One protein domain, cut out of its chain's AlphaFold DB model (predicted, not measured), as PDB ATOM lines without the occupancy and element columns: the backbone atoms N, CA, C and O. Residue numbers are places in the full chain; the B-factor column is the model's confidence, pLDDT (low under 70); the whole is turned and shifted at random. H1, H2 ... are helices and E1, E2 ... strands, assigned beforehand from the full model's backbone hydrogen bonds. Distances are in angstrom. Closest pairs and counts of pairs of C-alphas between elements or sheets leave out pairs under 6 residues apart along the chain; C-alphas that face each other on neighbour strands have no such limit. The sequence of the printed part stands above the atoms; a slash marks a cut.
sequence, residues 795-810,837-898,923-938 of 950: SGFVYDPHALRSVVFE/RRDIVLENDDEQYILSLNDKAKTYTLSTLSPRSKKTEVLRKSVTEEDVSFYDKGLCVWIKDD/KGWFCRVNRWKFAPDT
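This is residues 795 to 810, 837 to 898 and 923 to 938 of the 950 residues of an uncharacterized protein of Rhizoctonia solani (UniProt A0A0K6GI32). Two small antiparallel sheets share one helix, H1, which packs on both; E6 of one sheet runs on into E7 of the other through a sharp bend. In the larger sheet, of order E3-E2-E1-E7, the strands E1, E2 and E3 form a meander, each strand the antiparallel neighbour of the one before, and E7 is the antiparallel neighbour of E1 at the edge; the smaller sheet is E4-E5-E6, and H2 only grazes the larger. The 94 printed residues, mixed in class, run H1 E1 E2 E3 H2 E4 E5 E6 E7. The whole is compact, radius of gyration of the C-alphas 12.4 A, rounded, spanning 36 by 32 by 30 A.

H1, residues 801 to 809, begins at C-alpha (-6.317, 18.991, 22.304) and measures 11.7 A. E1 is 840 to 843, E2 848 to 854 with 19.7 A, E3 859 to 864 with 16.7 A, H2 872 to 875. E4 is 884 to 887, E5 890 to 894, E6 924 to 928, and E7, 931 to 934, ends at C-alpha (-9.188, 25.375, 36.161).

H1 is on the larger sheet at a height of 10.0 A and on the smaller at 9.6 A; its closest C-alphas to E4 are Pro 801 and Phe 886, 5.3 A. N 841 and O 933 of E1 and E7 are 2.8 A apart, N 842 and O 849 of E1 and E2 2.8 A, N 852 and O 861 of E2 and E3 2.9 A, N 885 and O 892 of E4 and E5 2.9 A, N 891 and O 927 of E5 and E6 2.9 A, within hydrogen-bond range. In H1 every O i to N i+4 pair is within range; H2 is too short for one.

Residues 811 to 836 and 899 to 922 are not printed; the C-alphas across these cuts are 10.0 A and 11.9 A apart. Of the links printed whole, none is long. Residues 867 to 876, 898 and 938 have pLDDT under 70.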
ATOM      1  N   SER A 795       1.116  29.038  35.605       70.88
ATOM      2  CA  SER A 795       0.447  28.003  36.401       70.88
ATOM      3  C   SER A 795      -0.717  27.375  35.617       70.88
ATOM      4  O   SER A 795      -1.859  27.819  35.739       70.88
ATOM      5  N   GLY A 796      -0.425  26.362  34.807       86.81
ATOM      6  CA  GLY A 796      -1.404  25.672  33.973       86.81
ATOM      7  C   GLY A 796      -0.783  24.520  33.189       86.81
ATOM      8  O   GLY A 796       0.433  24.478  32.981       86.81
ATOM      9  N   PHE A 797      -1.630  23.594  32.754       93.31
ATOM     10  CA  PHE A 797      -1.269  22.507  31.854       93.31
ATOM     11  C   PHE A 797      -0.881  23.078  30.486       93.31
ATOM     12  O   PHE A 797      -1.499  24.029  30.000       93.31
ATOM     13  N   VAL A 798       0.139  22.499  29.850       95.38
ATOM     14  CA  VAL A 798       0.440  22.781  28.438       95.38
ATOM     15  C   VAL A 798      -0.758  22.337  27.600       95.38
ATOM     16  O   VAL A 798      -1.392  21.328  27.910       95.38
ATOM     17  N   TYR A 799      -1.097  23.107  26.567       96.44
ATOM     18  CA  TYR A 799      -2.212  22.758  25.698       96.44
ATOM     19  C   TYR A 799      -1.976  21.422  24.971       96.44
ATOM     20  O   TYR A 799      -0.990  21.251  24.257       96.44
ATOM     21  N   ASP A 800      -2.928  20.509  25.148       96.06
ATOM     22  CA  ASP A 800      -3.089  19.248  24.426       96.06
ATOM     23  C   ASP A 800      -4.582  19.164  24.049       96.06
ATOM     24  O   ASP A 800      -5.434  19.284  24.944       96.06
ATOM     25  N   PRO A 801      -4.929  19.002  22.756       96.31
ATOM     26  CA  PRO A 801      -6.317  18.991  22.304       96.31
ATOM     27  C   PRO A 801      -7.133  17.828  22.894       96.31
ATOM     28  O   PRO A 801      -8.316  18.008  23.173       96.31
ATOM     29  N   HIS A 802      -6.528  16.662  23.143       94.31
ATOM     30  CA  HIS A 802      -7.209  15.495  23.713       94.31
ATOM     31  C   HIS A 802      -7.369  15.612  25.231       94.31
ATOM     32  O   HIS A 802      -8.432  15.291  25.773       94.31
ATOM     33  N   ALA A 803      -6.345  16.121  25.924       93.75
ATOM     34  CA  ALA A 803      -6.430  16.374  27.361       93.75
ATOM     35  C   ALA A 803      -7.489  17.445  27.669       93.75
ATOM     36  O   ALA A 803      -8.316  17.250  28.554       93.75
ATOM     37  N   LEU A 804      -7.534  18.536  26.893       95.00
ATOM     38  CA  LEU A 804      -8.570  19.549  27.079       95.00
ATOM     39  C   LEU A 804      -9.950  19.024  26.658       95.00
ATOM     40  O   LEU A 804     -10.909  19.239  27.393       95.00
ATOM     41  N   ARG A 805     -10.077  18.290  25.537       93.94
ATOM     42  CA  ARG A 805     -11.371  17.717  25.118       93.94
ATOM     43  C   ARG A 805     -11.976  16.805  26.180       93.94
ATOM     44  O   ARG A 805     -13.151  16.963  26.503       93.94
ATOM     45  N   SER A 806     -11.189  15.882  26.728       91.56
ATOM     46  CA  SER A 806     -11.676  14.944  27.748       91.56
ATOM     47  C   SER A 806     -12.116  15.647  29.040       91.56
ATOM     48  O   SER A 806     -13.102  15.226  29.637       91.56
ATOM     49  N   VAL A 807     -11.462  16.749  29.429       91.81
ATOM     50  CA  VAL A 807     -11.832  17.560  30.607       91.81
ATOM     51  C   VAL A 807     -13.046  18.465  30.360       91.81
ATOM     52  O   VAL A 807     -13.875  18.613  31.252       91.81
ATOM     53  N   VAL A 808     -13.179  19.060  29.170       90.94
ATOM     54  CA  VAL A 808     -14.328  19.918  28.821       90.94
ATOM     55  C   VAL A 808     -15.599  19.080  28.667       90.94
ATOM     56  O   VAL A 808     -16.615  19.378  29.291       90.94
ATOM     57  N   PHE A 809     -15.544  18.031  27.844       88.81
ATOM     58  CA  PHE A 809     -16.736  17.304  27.404       88.81
ATOM     59  C   PHE A 809     -17.069  16.067  28.245       88.81
ATOM     60  O   PHE A 809     -18.218  15.634  28.227       88.81
ATOM     61  N   GLU A 810     -16.118  15.556  29.039       73.06
ATOM     62  CA  GLU A 810     -16.244  14.312  29.817       73.06
ATOM     63  C   GLU A 810     -16.713  13.146  28.928       73.06
ATOM     64  O   GLU A 810     -17.810  12.616  29.097       73.06
ATOM     65  N   ARG A 837     -18.779  20.807  38.116       78.94
ATOM     66  CA  ARG A 837     -17.721  20.974  37.120       78.94
ATOM     67  C   ARG A 837     -17.136  22.385  37.247       78.94
ATOM     68  O   ARG A 837     -17.868  23.363  37.371       78.94
ATOM     69  N   ARG A 838     -15.804  22.486  37.239       88.94
ATOM     70  CA  ARG A 838     -15.080  23.761  37.362       88.94
ATOM     71  C   ARG A 838     -14.958  24.456  36.008       88.94
ATOM     72  O   ARG A 838     -14.614  23.815  35.018       88.94
ATOM     73  N   ASP A 839     -15.138  25.773  36.007       93.44
ATOM     74  CA  ASP A 839     -14.799  26.656  34.888       93.44
ATOM     75  C   ASP A 839     -13.331  26.483  34.459       93.44
ATOM     76  O   ASP A 839     -12.449  26.224  35.285       93.44
ATOM     77  N   ILE A 840     -13.043  26.653  33.166       94.62
ATOM     78  CA  ILE A 840     -11.708  26.414  32.597       94.62
ATOM     79  C   ILE A 840     -11.149  27.708  32.004       94.62
ATOM     80  O   ILE A 840     -11.706  28.264  31.061       94.62
ATOM     81  N   VAL A 841     -10.007  28.169  32.519       95.19
ATOM     82  CA  VAL A 841      -9.248  29.287  31.950       95.19
ATOM     83  C   VAL A 841      -8.321  28.772  30.846       95.19
ATOM     84  O   VAL A 841      -7.426  27.965  31.101       95.19
ATOM     85  N   LEU A 842      -8.497  29.285  29.633       95.75
ATOM     86  CA  LEU A 842      -7.607  29.117  28.486       95.75
ATOM     87  C   LEU A 842      -6.655  30.319  28.407       95.75
ATOM     88  O   LEU A 842      -7.093  31.471  28.477       95.75
ATOM     89  N   GLU A 843      -5.356  30.068  28.249       94.50
ATOM     90  CA  GLU A 843      -4.313  31.097  28.198       94.50
ATOM     91  C   GLU A 843      -3.608  31.093  26.830       94.50
ATOM     92  O   GLU A 843      -3.034  30.086  26.392       94.50
ATOM     93  N   ASN A 844      -3.646  32.245  26.160       92.19
ATOM     94  CA  ASN A 844      -2.877  32.574  24.960       92.19
ATOM     95  C   ASN A 844      -1.731  33.543  25.330       92.19
ATOM     96  O   ASN A 844      -1.641  33.983  26.474       92.19
ATOM     97  N   ASP A 845      -0.865  33.893  24.374       87.62
ATOM     98  CA  ASP A 845       0.269  34.808  24.604       87.62
ATOM     99  C   ASP A 845      -0.173  36.217  25.079       87.62
ATOM    100  O   ASP A 845       0.465  36.791  25.959       87.62
ATOM    101  N   ASP A 846      -1.288  36.744  24.549       88.12
ATOM    102  CA  ASP A 846      -1.773  38.117  24.812       88.12
ATOM    103  C   ASP A 846      -3.099  38.203  25.605       88.12
ATOM    104  O   ASP A 846      -3.464  39.267  26.113       88.12
ATOM    105  N   GLU A 847      -3.870  37.113  25.676       91.38
ATOM    106  CA  GLU A 847      -5.262  37.118  26.156       91.38
ATOM    107  C   GLU A 847      -5.599  35.851  26.960       91.38
ATOM    108  O   GLU A 847      -5.072  34.766  26.711       91.38
ATOM    109  N   GLN A 848      -6.528  35.989  27.911       92.81
ATOM    110  CA  GLN A 848      -7.085  34.883  28.693       92.81
ATOM    111  C   GLN A 848      -8.595  34.788  28.480       92.81
ATOM    112  O   GLN A 848      -9.275  35.807  28.322       92.81
ATOM    113  N   TYR A 849      -9.120  33.568  28.507       93.38
ATOM    114  CA  TYR A 849     -10.529  33.260  28.283       93.38
ATOM    115  C   TYR A 849     -11.030  32.285  29.348       93.38
ATOM    116  O   TYR A 849     -10.288  31.386  29.715       93.38
ATOM    117  N   ILE A 850     -12.261  32.437  29.837       94.00
ATOM    118  CA  ILE A 850     -12.947  31.418  30.644       94.00
ATOM    119  C   ILE A 850     -13.987  30.730  29.769       94.00
ATOM    120  O   ILE A 850     -14.860  31.392  29.204       94.00
ATOM    121  N   LEU A 851     -13.908  29.406  29.706       93.31
ATOM    122  CA  LEU A 851     -14.967  28.525  29.244       93.31
ATOM    123  C   LEU A 851     -15.750  28.043  30.478       93.31
ATOM    124  O   LEU A 851     -15.285  27.156  31.198       93.31
ATOM    125  N   SER A 852     -16.906  28.656  30.733       93.19
ATOM    126  CA  SER A 852     -17.827  28.261  31.807       93.19
ATOM    127  C   SER A 852     -18.838  27.243  31.294       93.19
ATOM    128  O   SER A 852     -19.307  27.378  30.163       93.19
ATOM    129  N   LEU A 853     -19.238  26.262  32.101       90.50
ATOM    130  CA  LEU A 853     -20.261  25.282  31.714       90.50
ATOM    131  C   LEU A 853     -21.601  25.556  32.403       90.50
ATOM    132  O   LEU A 853     -21.680  25.750  33.611       90.50
ATOM    133  N   ASN A 854     -22.680  25.515  31.625       90.00
ATOM    134  CA  ASN A 854     -24.048  25.476  32.118       90.00
ATOM    135  C   ASN A 854     -24.585  24.036  32.061       90.00
ATOM    136  O   ASN A 854     -25.189  23.628  31.062       90.00
ATOM    137  N   ASP A 855     -24.395  23.274  33.143       85.00
ATOM    138  CA  ASP A 855     -24.796  21.858  33.250       85.00
ATOM    139  C   ASP A 855     -26.264  21.610  32.863       85.00
ATOM    140  O   ASP A 855     -26.588  20.601  32.237       85.00
ATOM    141  N   LYS A 856     -27.160  22.560  33.175       86.50
ATOM    142  CA  LYS A 856     -28.604  22.462  32.890       86.50
ATOM    143  C   LYS A 856     -28.929  22.445  31.395       86.50
ATOM    144  O   LYS A 856     -29.981  21.942  31.014       86.50
ATOM    145  N   ALA A 857     -28.055  23.015  30.569       84.31
ATOM    146  CA  ALA A 857     -28.225  23.119  29.122       84.31
ATOM    147  C   ALA A 857     -27.195  22.292  28.331       84.31
ATOM    148  O   ALA A 857     -27.332  22.170  27.116       84.31
ATOM    149  N   LYS A 858     -26.161  21.750  28.995       87.19
ATOM    150  CA  LYS A 858     -24.949  21.183  28.367       87.19
ATOM    151  C   LYS A 858     -24.277  22.146  27.371       87.19
ATOM    152  O   LYS A 858     -23.664  21.712  26.397       87.19
ATOM    153  N   THR A 859     -24.400  23.451  27.617       90.56
ATOM    154  CA  THR A 859     -23.781  24.501  26.802       90.56
ATOM    155  C   THR A 859     -22.654  25.189  27.548       90.56
ATOM    156  O   THR A 859     -22.726  25.433  28.754       90.56
ATOM    157  N   TYR A 860     -21.616  25.539  26.805       89.81
ATOM    158  CA  TYR A 860     -20.450  26.245  27.305       89.81
ATOM    159  C   TYR A 860     -20.594  27.722  26.941       89.81
ATOM    160  O   TYR A 860     -21.003  28.060  25.831       89.81
ATOM    161  N   THR A 861     -20.287  28.611  27.878       90.88
ATOM    162  CA  THR A 861     -20.240  30.057  27.655       90.88
ATOM    163  C   THR A 861     -18.784  30.475  27.646       90.88
ATOM    164  O   THR A 861     -18.093  30.349  28.656       90.88
ATOM    165  N   LEU A 862     -18.311  30.977  26.509       89.94
ATOM    166  CA  LEU A 862     -16.965  31.518  26.410       89.94
ATOM    167  C   LEU A 862     -16.975  33.011  26.766       89.94
ATOM    168  O   LEU A 862     -17.777  33.795  26.269       89.94
ATOM    169  N   SER A 863     -16.058  33.426  27.627       89.38
ATOM    170  CA  SER A 863     -15.841  34.829  27.979       89.38
ATOM    171  C   SER A 863     -14.349  35.147  27.949       89.38
ATOM    172  O   SER A 863     -13.525  34.254  28.122       89.38
ATOM    173  N   THR A 864     -13.966  36.404  27.711       89.19
ATOM    174  CA  THR A 864     -12.565  36.827  27.871       89.19
ATOM    175  C   THR A 864     -12.360  37.532  29.205       89.19
ATOM    176  O   THR A 864     -13.158  38.380  29.606       89.19
ATOM    177  N   LEU A 865     -11.261  37.188  29.870       82.56
ATOM    178  CA  LEU A 865     -10.783  37.827  31.093       82.56
ATOM    179  C   LEU A 865     -10.012  39.127  30.824       82.56
ATOM    180  O   LEU A 865      -9.684  39.832  31.773       82.56
ATOM    181  N   SER A 866      -9.684  39.454  29.567       77.75
ATOM    182  CA  SER A 866      -8.867  40.629  29.239       77.75
ATOM    183  C   SER A 866      -9.717  41.909  29.151       77.75
ATOM    184  O   SER A 866     -10.388  42.123  28.137       77.75
ATOM    185  N   PRO A 867      -9.653  42.841  30.130       60.78
ATOM    186  CA  PRO A 867     -10.455  44.070  30.111       60.78
ATOM    187  C   PRO A 867     -10.000  45.080  29.042       60.78
ATOM    188  O   PRO A 867     -10.578  46.158  28.918       60.78
ATOM    189  N   ARG A 868      -8.938  44.769  28.284       61.78
ATOM    190  CA  ARG A 868      -8.401  45.613  27.204       61.78
ATOM    191  C   ARG A 868      -8.941  45.251  25.820       61.78
ATOM    192  O   ARG A 868      -8.796  46.051  24.897       61.78
ATOM    193  N   SER A 869      -9.557  44.079  25.655       58.91
ATOM    194  CA  SER A 869     -10.027  43.612  24.350       58.91
ATOM    195  C   SER A 869     -11.435  44.139  24.060       58.91
ATOM    196  O   SER A 869     -12.410  43.661  24.626       58.91
ATOM    197  N   LYS A 870     -11.590  45.086  23.121       60.41
ATOM    198  CA  LYS A 870     -12.924  45.551  22.663       60.41
ATOM    199  C   LYS A 870     -13.747  44.474  21.924       60.41
ATOM    200  O   LYS A 870     -14.835  44.764  21.444       60.41
ATOM    201  N   LYS A 871     -13.231  43.244  21.815       59.16
ATOM    202  CA  LYS A 871     -13.932  42.064  21.281       59.16
ATOM    203  C   LYS A 871     -14.698  41.279  22.360       59.16
ATOM    204  O   LYS A 871     -15.395  40.329  22.017       59.16
ATOM    205  N   THR A 872     -14.584  41.671  23.637       53.78
ATOM    206  CA  THR A 872     -15.246  41.060  24.811       53.78
ATOM    207  C   THR A 872     -16.718  40.712  24.603       53.78
ATOM    208  O   THR A 872     -17.167  39.651  25.029       53.78
ATOM    209  N   GLU A 873     -17.468  41.612  23.974       56.44
ATOM    210  CA  GLU A 873     -18.928  41.553  23.882       56.44
ATOM    211  C   GLU A 873     -19.431  40.472  22.908       56.44
ATOM    212  O   GLU A 873     -20.496  39.899  23.118       56.44
ATOM    213  N   VAL A 874     -18.629  40.119  21.896       53.84
ATOM    214  CA  VAL A 874     -19.008  39.202  20.801       53.84
ATOM    215  C   VAL A 874     -19.072  37.732  21.245       53.84
ATOM    216  O   VAL A 874     -19.761  36.926  20.623       53.84
ATOM    217  N   LEU A 875     -18.352  37.363  22.309       64.38
ATOM    218  CA  LEU A 875     -18.106  35.960  22.666       64.38
ATOM    219  C   LEU A 875     -19.130  35.345  23.629       64.38
ATOM    220  O   LEU A 875     -19.153  34.125  23.761       64.38
ATOM    221  N   ARG A 876     -20.012  36.147  24.248       64.56
ATOM    222  CA  ARG A 876     -21.036  35.698  25.218       64.56
ATOM    223  C   ARG A 876     -22.215  34.943  24.571       64.56
ATOM    224  O   ARG A 876     -23.377  35.256  24.825       64.56
ATOM    225  N   LYS A 877     -21.926  33.942  23.743       72.94
ATOM    226  CA  LYS A 877     -22.904  32.997  23.191       72.94
ATOM    227  C   LYS A 877     -22.699  31.617  23.813       72.94
ATOM    228  O   LYS A 877     -21.574  31.205  24.085       72.94
ATOM    229  N   SER A 878     -23.804  30.914  24.036       84.56
ATOM    230  CA  SER A 878     -23.813  29.521  24.477       84.56
ATOM    231  C   SER A 878     -23.549  28.593  23.291       84.56
ATOM    232  O   SER A 878     -24.320  28.616  22.332       84.56
ATOM    233  N   VAL A 879     -22.513  27.764  23.372       89.00
ATOM    234  CA  VAL A 879     -22.124  26.792  22.335       89.00
ATOM    235  C   VAL A 879     -22.258  25.353  22.834       89.00
ATOM    236  O   VAL A 879     -22.049  25.083  24.021       89.00
ATOM    237  N   THR A 880     -22.645  24.429  21.952       91.44
ATOM    238  CA  THR A 880     -22.715  22.982  22.244       91.44
ATOM    239  C   THR A 880     -21.379  22.287  21.940       91.44
ATOM    240  O   THR A 880     -20.431  22.926  21.490       91.44
ATOM    241  N   GLU A 881     -21.280  20.967  22.152       91.31
ATOM    242  CA  GLU A 881     -20.113  20.187  21.694       91.31
ATOM    243  C   GLU A 881     -19.916  20.257  20.173       91.31
ATOM    244  O   GLU A 881     -18.792  20.397  19.703       91.31
ATOM    245  N   GLU A 882     -21.007  20.248  19.407       92.44
ATOM    246  CA  GLU A 882     -20.997  20.339  17.939       92.44
ATOM    247  C   GLU A 882     -20.464  21.688  17.423       92.44
ATOM    248  O   GLU A 882     -19.995  21.788  16.287       92.44
ATOM    249  N   ASP A 883     -20.531  22.728  18.257       92.44
ATOM    250  CA  ASP A 883     -20.041  24.073  17.955       92.44
ATOM    251  C   ASP A 883     -18.563  24.268  18.344       92.44
ATOM    252  O   ASP A 883     -18.010  25.342  18.119       92.44
ATOM    253  N   VAL A 884     -17.889  23.261  18.912       92.50
ATOM    254  CA  VAL A 884     -16.506  23.370  19.404       92.50
ATOM    255  C   VAL A 884     -15.604  22.340  18.720       92.50
ATOM    256  O   VAL A 884     -15.968  21.188  18.509       92.50
ATOM    257  N   SER A 885     -14.391  22.741  18.336       94.50
ATOM    258  CA  SER A 885     -13.438  21.857  17.650       94.50
ATOM    259  C   SER A 885     -12.003  22.115  18.114       94.50
ATOM    260  O   SER A 885     -11.551  23.259  18.161       94.50
ATOM    261  N   PHE A 886     -11.277  21.050  18.455       95.38
ATOM    262  CA  PHE A 886      -9.900  21.116  18.956       95.38
ATOM    263  C   PHE A 886      -8.893  20.868  17.830       95.38
ATOM    264  O   PHE A 886      -9.076  19.963  17.019       95.38
ATOM    265  N   TYR A 887      -7.811  21.644  17.815       96.12
ATOM    266  CA  TYR A 887      -6.706  21.555  16.858       96.12
ATOM    267  C   TYR A 887      -5.381  21.687  17.612       96.12
ATOM    268  O   TYR A 887      -5.343  22.335  18.649       96.12
ATOM    269  N   ASP A 888      -4.267  21.203  17.062       94.94
ATOM    270  CA  ASP A 888      -2.930  21.189  17.700       94.94
ATOM    271  C   ASP A 888      -2.440  22.531  18.292       94.94
ATOM    272  O   ASP A 888      -1.496  22.563  19.078       94.94
ATOM    273  N   LYS A 889      -3.035  23.657  17.877       95.00
ATOM    274  CA  LYS A 889      -2.666  25.023  18.284       95.00
ATOM    275  C   LYS A 889      -3.752  25.747  19.090       95.00
ATOM    276  O   LYS A 889      -3.550  26.911  19.436       95.00
ATOM    277  N   GLY A 890      -4.901  25.120  19.344       95.50
ATOM    278  CA  GLY A 890      -5.998  25.728  20.091       95.50
ATOM    279  C   GLY A 890      -7.403  25.331  19.631       95.50
ATOM    280  O   GLY A 890      -7.625  24.290  19.016       95.50
ATOM    281  N   LEU A 891      -8.371  26.170  19.984       94.94
ATOM    282  CA  LEU A 891      -9.802  25.883  19.945       94.94
ATOM    283  C   LEU A 891     -10.491  26.699  18.846       94.94
ATOM    284  O   LEU A 891     -10.389  27.923  18.852       94.94
ATOM    285  N   CYS A 892     -11.246  26.058  17.955       94.50
ATOM    286  CA  CYS A 892     -12.253  26.748  17.149       94.50
ATOM    287  C   CYS A 892     -13.618  26.660  17.838       94.50
ATOM    288  O   CYS A 892     -13.983  25.611  18.372       94.50
ATOM    289  N   VAL A 893     -14.363  27.761  17.803       92.62
ATOM    290  CA  VAL A 893     -15.725  27.884  18.317       92.62
ATOM    291  C   VAL A 893     -16.591  28.462  17.201       92.62
ATOM    292  O   VAL A 893     -16.412  29.611  16.792       92.62
ATOM    293  N   TRP A 894     -17.503  27.656  16.669       91.94
ATOM    294  CA  TRP A 894     -18.424  28.030  15.602       91.94
ATOM    295  C   TRP A 894     -19.557  28.874  16.182       91.94
ATOM    296  O   TRP A 894     -20.321  28.422  17.031       91.94
ATOM    297  N   ILE A 895     -19.665  30.124  15.732       86.69
ATOM    298  CA  ILE A 895     -20.691  31.043  16.220       86.69
ATOM    299  C   ILE A 895     -21.901  30.970  15.289       86.69
ATOM    300  O   ILE A 895     -21.821  31.312  14.110       86.69
ATOM    301  N   LYS A 896     -23.047  30.560  15.839       84.00
ATOM    302  CA  LYS A 896     -24.343  30.656  15.161       84.00
ATOM    303  C   LYS A 896     -24.765  32.131  15.088       84.00
ATOM    304  O   LYS A 896     -24.870  32.825  16.105       84.00
ATOM    305  N   ASP A 897     -24.956  32.640  13.871       79.25
ATOM    306  CA  ASP A 897     -25.404  34.014  13.584       79.25
ATOM    307  C   ASP A 897     -26.946  34.111  13.671       79.25
ATOM    308  O   ASP A 897     -27.621  34.514  12.725       79.25
ATOM    309  N   ASP A 898     -27.518  33.725  14.818       69.50
ATOM    310  CA  ASP A 898     -28.978  33.609  15.012       69.50
ATOM    311  C   ASP A 898     -29.740  34.930  14.782       69.50
ATOM    312  O   ASP A 898     -30.882  34.925  14.320       69.50
ATOM    313  N   LYS A 923     -19.046  30.550  10.315       83.69
ATOM    314  CA  LYS A 923     -18.063  31.503  10.861       83.69
ATOM    315  C   LYS A 923     -17.529  31.015  12.205       83.69
ATOM    316  O   LYS A 923     -18.191  31.117  13.236       83.69
ATOM    317  N   GLY A 924     -16.317  30.470  12.175       87.50
ATOM    318  CA  GLY A 924     -15.574  30.064  13.364       87.50
ATOM    319  C   GLY A 924     -14.746  31.207  13.946       87.50
ATOM    320  O   GLY A 924     -14.084  31.945  13.215       87.50
ATOM    321  N   TRP A 925     -14.740  31.327  15.270       90.31
ATOM    322  CA  TRP A 925     -13.737  32.086  16.005       90.31
ATOM    323  C   TRP A 925     -12.661  31.126  16.524       90.31
ATOM    324  O   TRP A 925     -12.979  30.136  17.178       90.31
ATOM    325  N   PHE A 926     -11.387  31.403  16.234       92.62
ATOM    326  CA  PHE A 926     -10.269  30.542  16.628       92.62
ATOM    327  C   PHE A 926      -9.436  31.175  17.749       92.62
ATOM    328  O   PHE A 926      -8.762  32.187  17.539       92.62
ATOM    329  N   CYS A 927      -9.424  30.535  18.918       92.31
ATOM    330  CA  CYS A 927      -8.450  30.792  19.970       92.31
ATOM    331  C   CYS A 927      -7.180  30.000  19.682       92.31
ATOM    332  O   CYS A 927      -7.210  28.769  19.685       92.31
ATOM    333  N   ARG A 928      -6.032  30.670  19.582       95.00
ATOM    334  CA  ARG A 928      -4.776  29.989  19.914       95.00
ATOM    335  C   ARG A 928      -4.766  29.732  21.421       95.00
ATOM    336  O   ARG A 928      -5.098  30.633  22.186       95.00
ATOM    337  N   VAL A 929      -4.399  28.529  21.849       96.38
ATOM    338  CA  VAL A 929      -4.294  28.176  23.271       96.38
ATOM    339  C   VAL A 929      -2.914  27.579  23.501       96.38
ATOM    340  O   VAL A 929      -2.548  26.601  22.857       96.38
ATOM    341  N   ASN A 930      -2.136  28.183  24.397       95.50
ATOM    342  CA  ASN A 930      -0.797  27.705  24.747       95.50
ATOM    343  C   ASN A 930      -0.814  26.939  26.083       95.50
ATOM    344  O   ASN A 930      -0.040  25.995  26.266       95.50
ATOM    345  N   ARG A 931      -1.700  27.326  27.013       95.12
ATOM    346  CA  ARG A 931      -1.936  26.645  28.298       95.12
ATOM    347  C   ARG A 931      -3.415  26.665  28.671       95.12
ATOM    348  O   ARG A 931      -4.177  27.484  28.160       95.12
ATOM    349  N   TRP A 932      -3.810  25.799  29.594       96.75
ATOM    350  CA  TRP A 932      -5.118  25.852  30.244       96.75
ATOM    351  C   TRP A 932      -5.021  25.451  31.720       96.75
ATOM    352  O   TRP A 932      -4.075  24.787  32.146       96.75
ATOM    353  N   LYS A 933      -5.993  25.873  32.523       95.31
ATOM    354  CA  LYS A 933      -6.093  25.579  33.960       95.31
ATOM    355  C   LYS A 933      -7.552  25.665  34.400       95.31
ATOM    356  O   LYS A 933      -8.345  26.330  33.742       95.31
ATOM    357  N   PHE A 934      -7.903  25.067  35.530       95.00
ATOM    358  CA  PHE A 934      -9.188  25.375  36.161       95.00
ATOM    359  C   PHE A 934      -9.184  26.818  36.683       95.00
ATOM    360  O   PHE A 934      -8.154  27.321  37.148       95.00
ATOM    361  N   ALA A 935     -10.327  27.492  36.589       91.50
ATOM    362  CA  ALA A 935     -10.565  28.730  37.311       91.50
ATOM    363  C   ALA A 935     -10.472  28.464  38.828       91.50
ATOM    364  O   ALA A 935     -10.772  27.352  39.271       91.50
ATOM    365  N   PRO A 936     -10.051  29.449  39.641       86.75
ATOM    366  CA  PRO A 936     -10.191  29.330  41.086       86.75
ATOM    367  C   PRO A 936     -11.677  29.205  41.436       86.75
ATOM    368  O   PRO A 936     -12.498  29.942  40.882       86.75
ATOM    369  N   ASP A 937     -12.003  28.299  42.362       81.38
ATOM    370  CA  ASP A 937     -13.363  28.135  42.878       81.38
ATOM    371  C   ASP A 937     -13.849  29.483  43.412       81.38
ATOM    372  O   ASP A 937     -13.384  29.986  44.436       81.38
ATOM    373  N   THR A 938     -14.731  30.120  42.648       68.62
ATOM    374  CA  THR A 938     -15.220  31.457  42.959       68.62
ATOM    375  C   THR A 938     -16.375  31.273  43.923       68.62
ATOM    376  O   THR A 938     -17.475  30.926  43.492       68.62
TER     377      THR A 938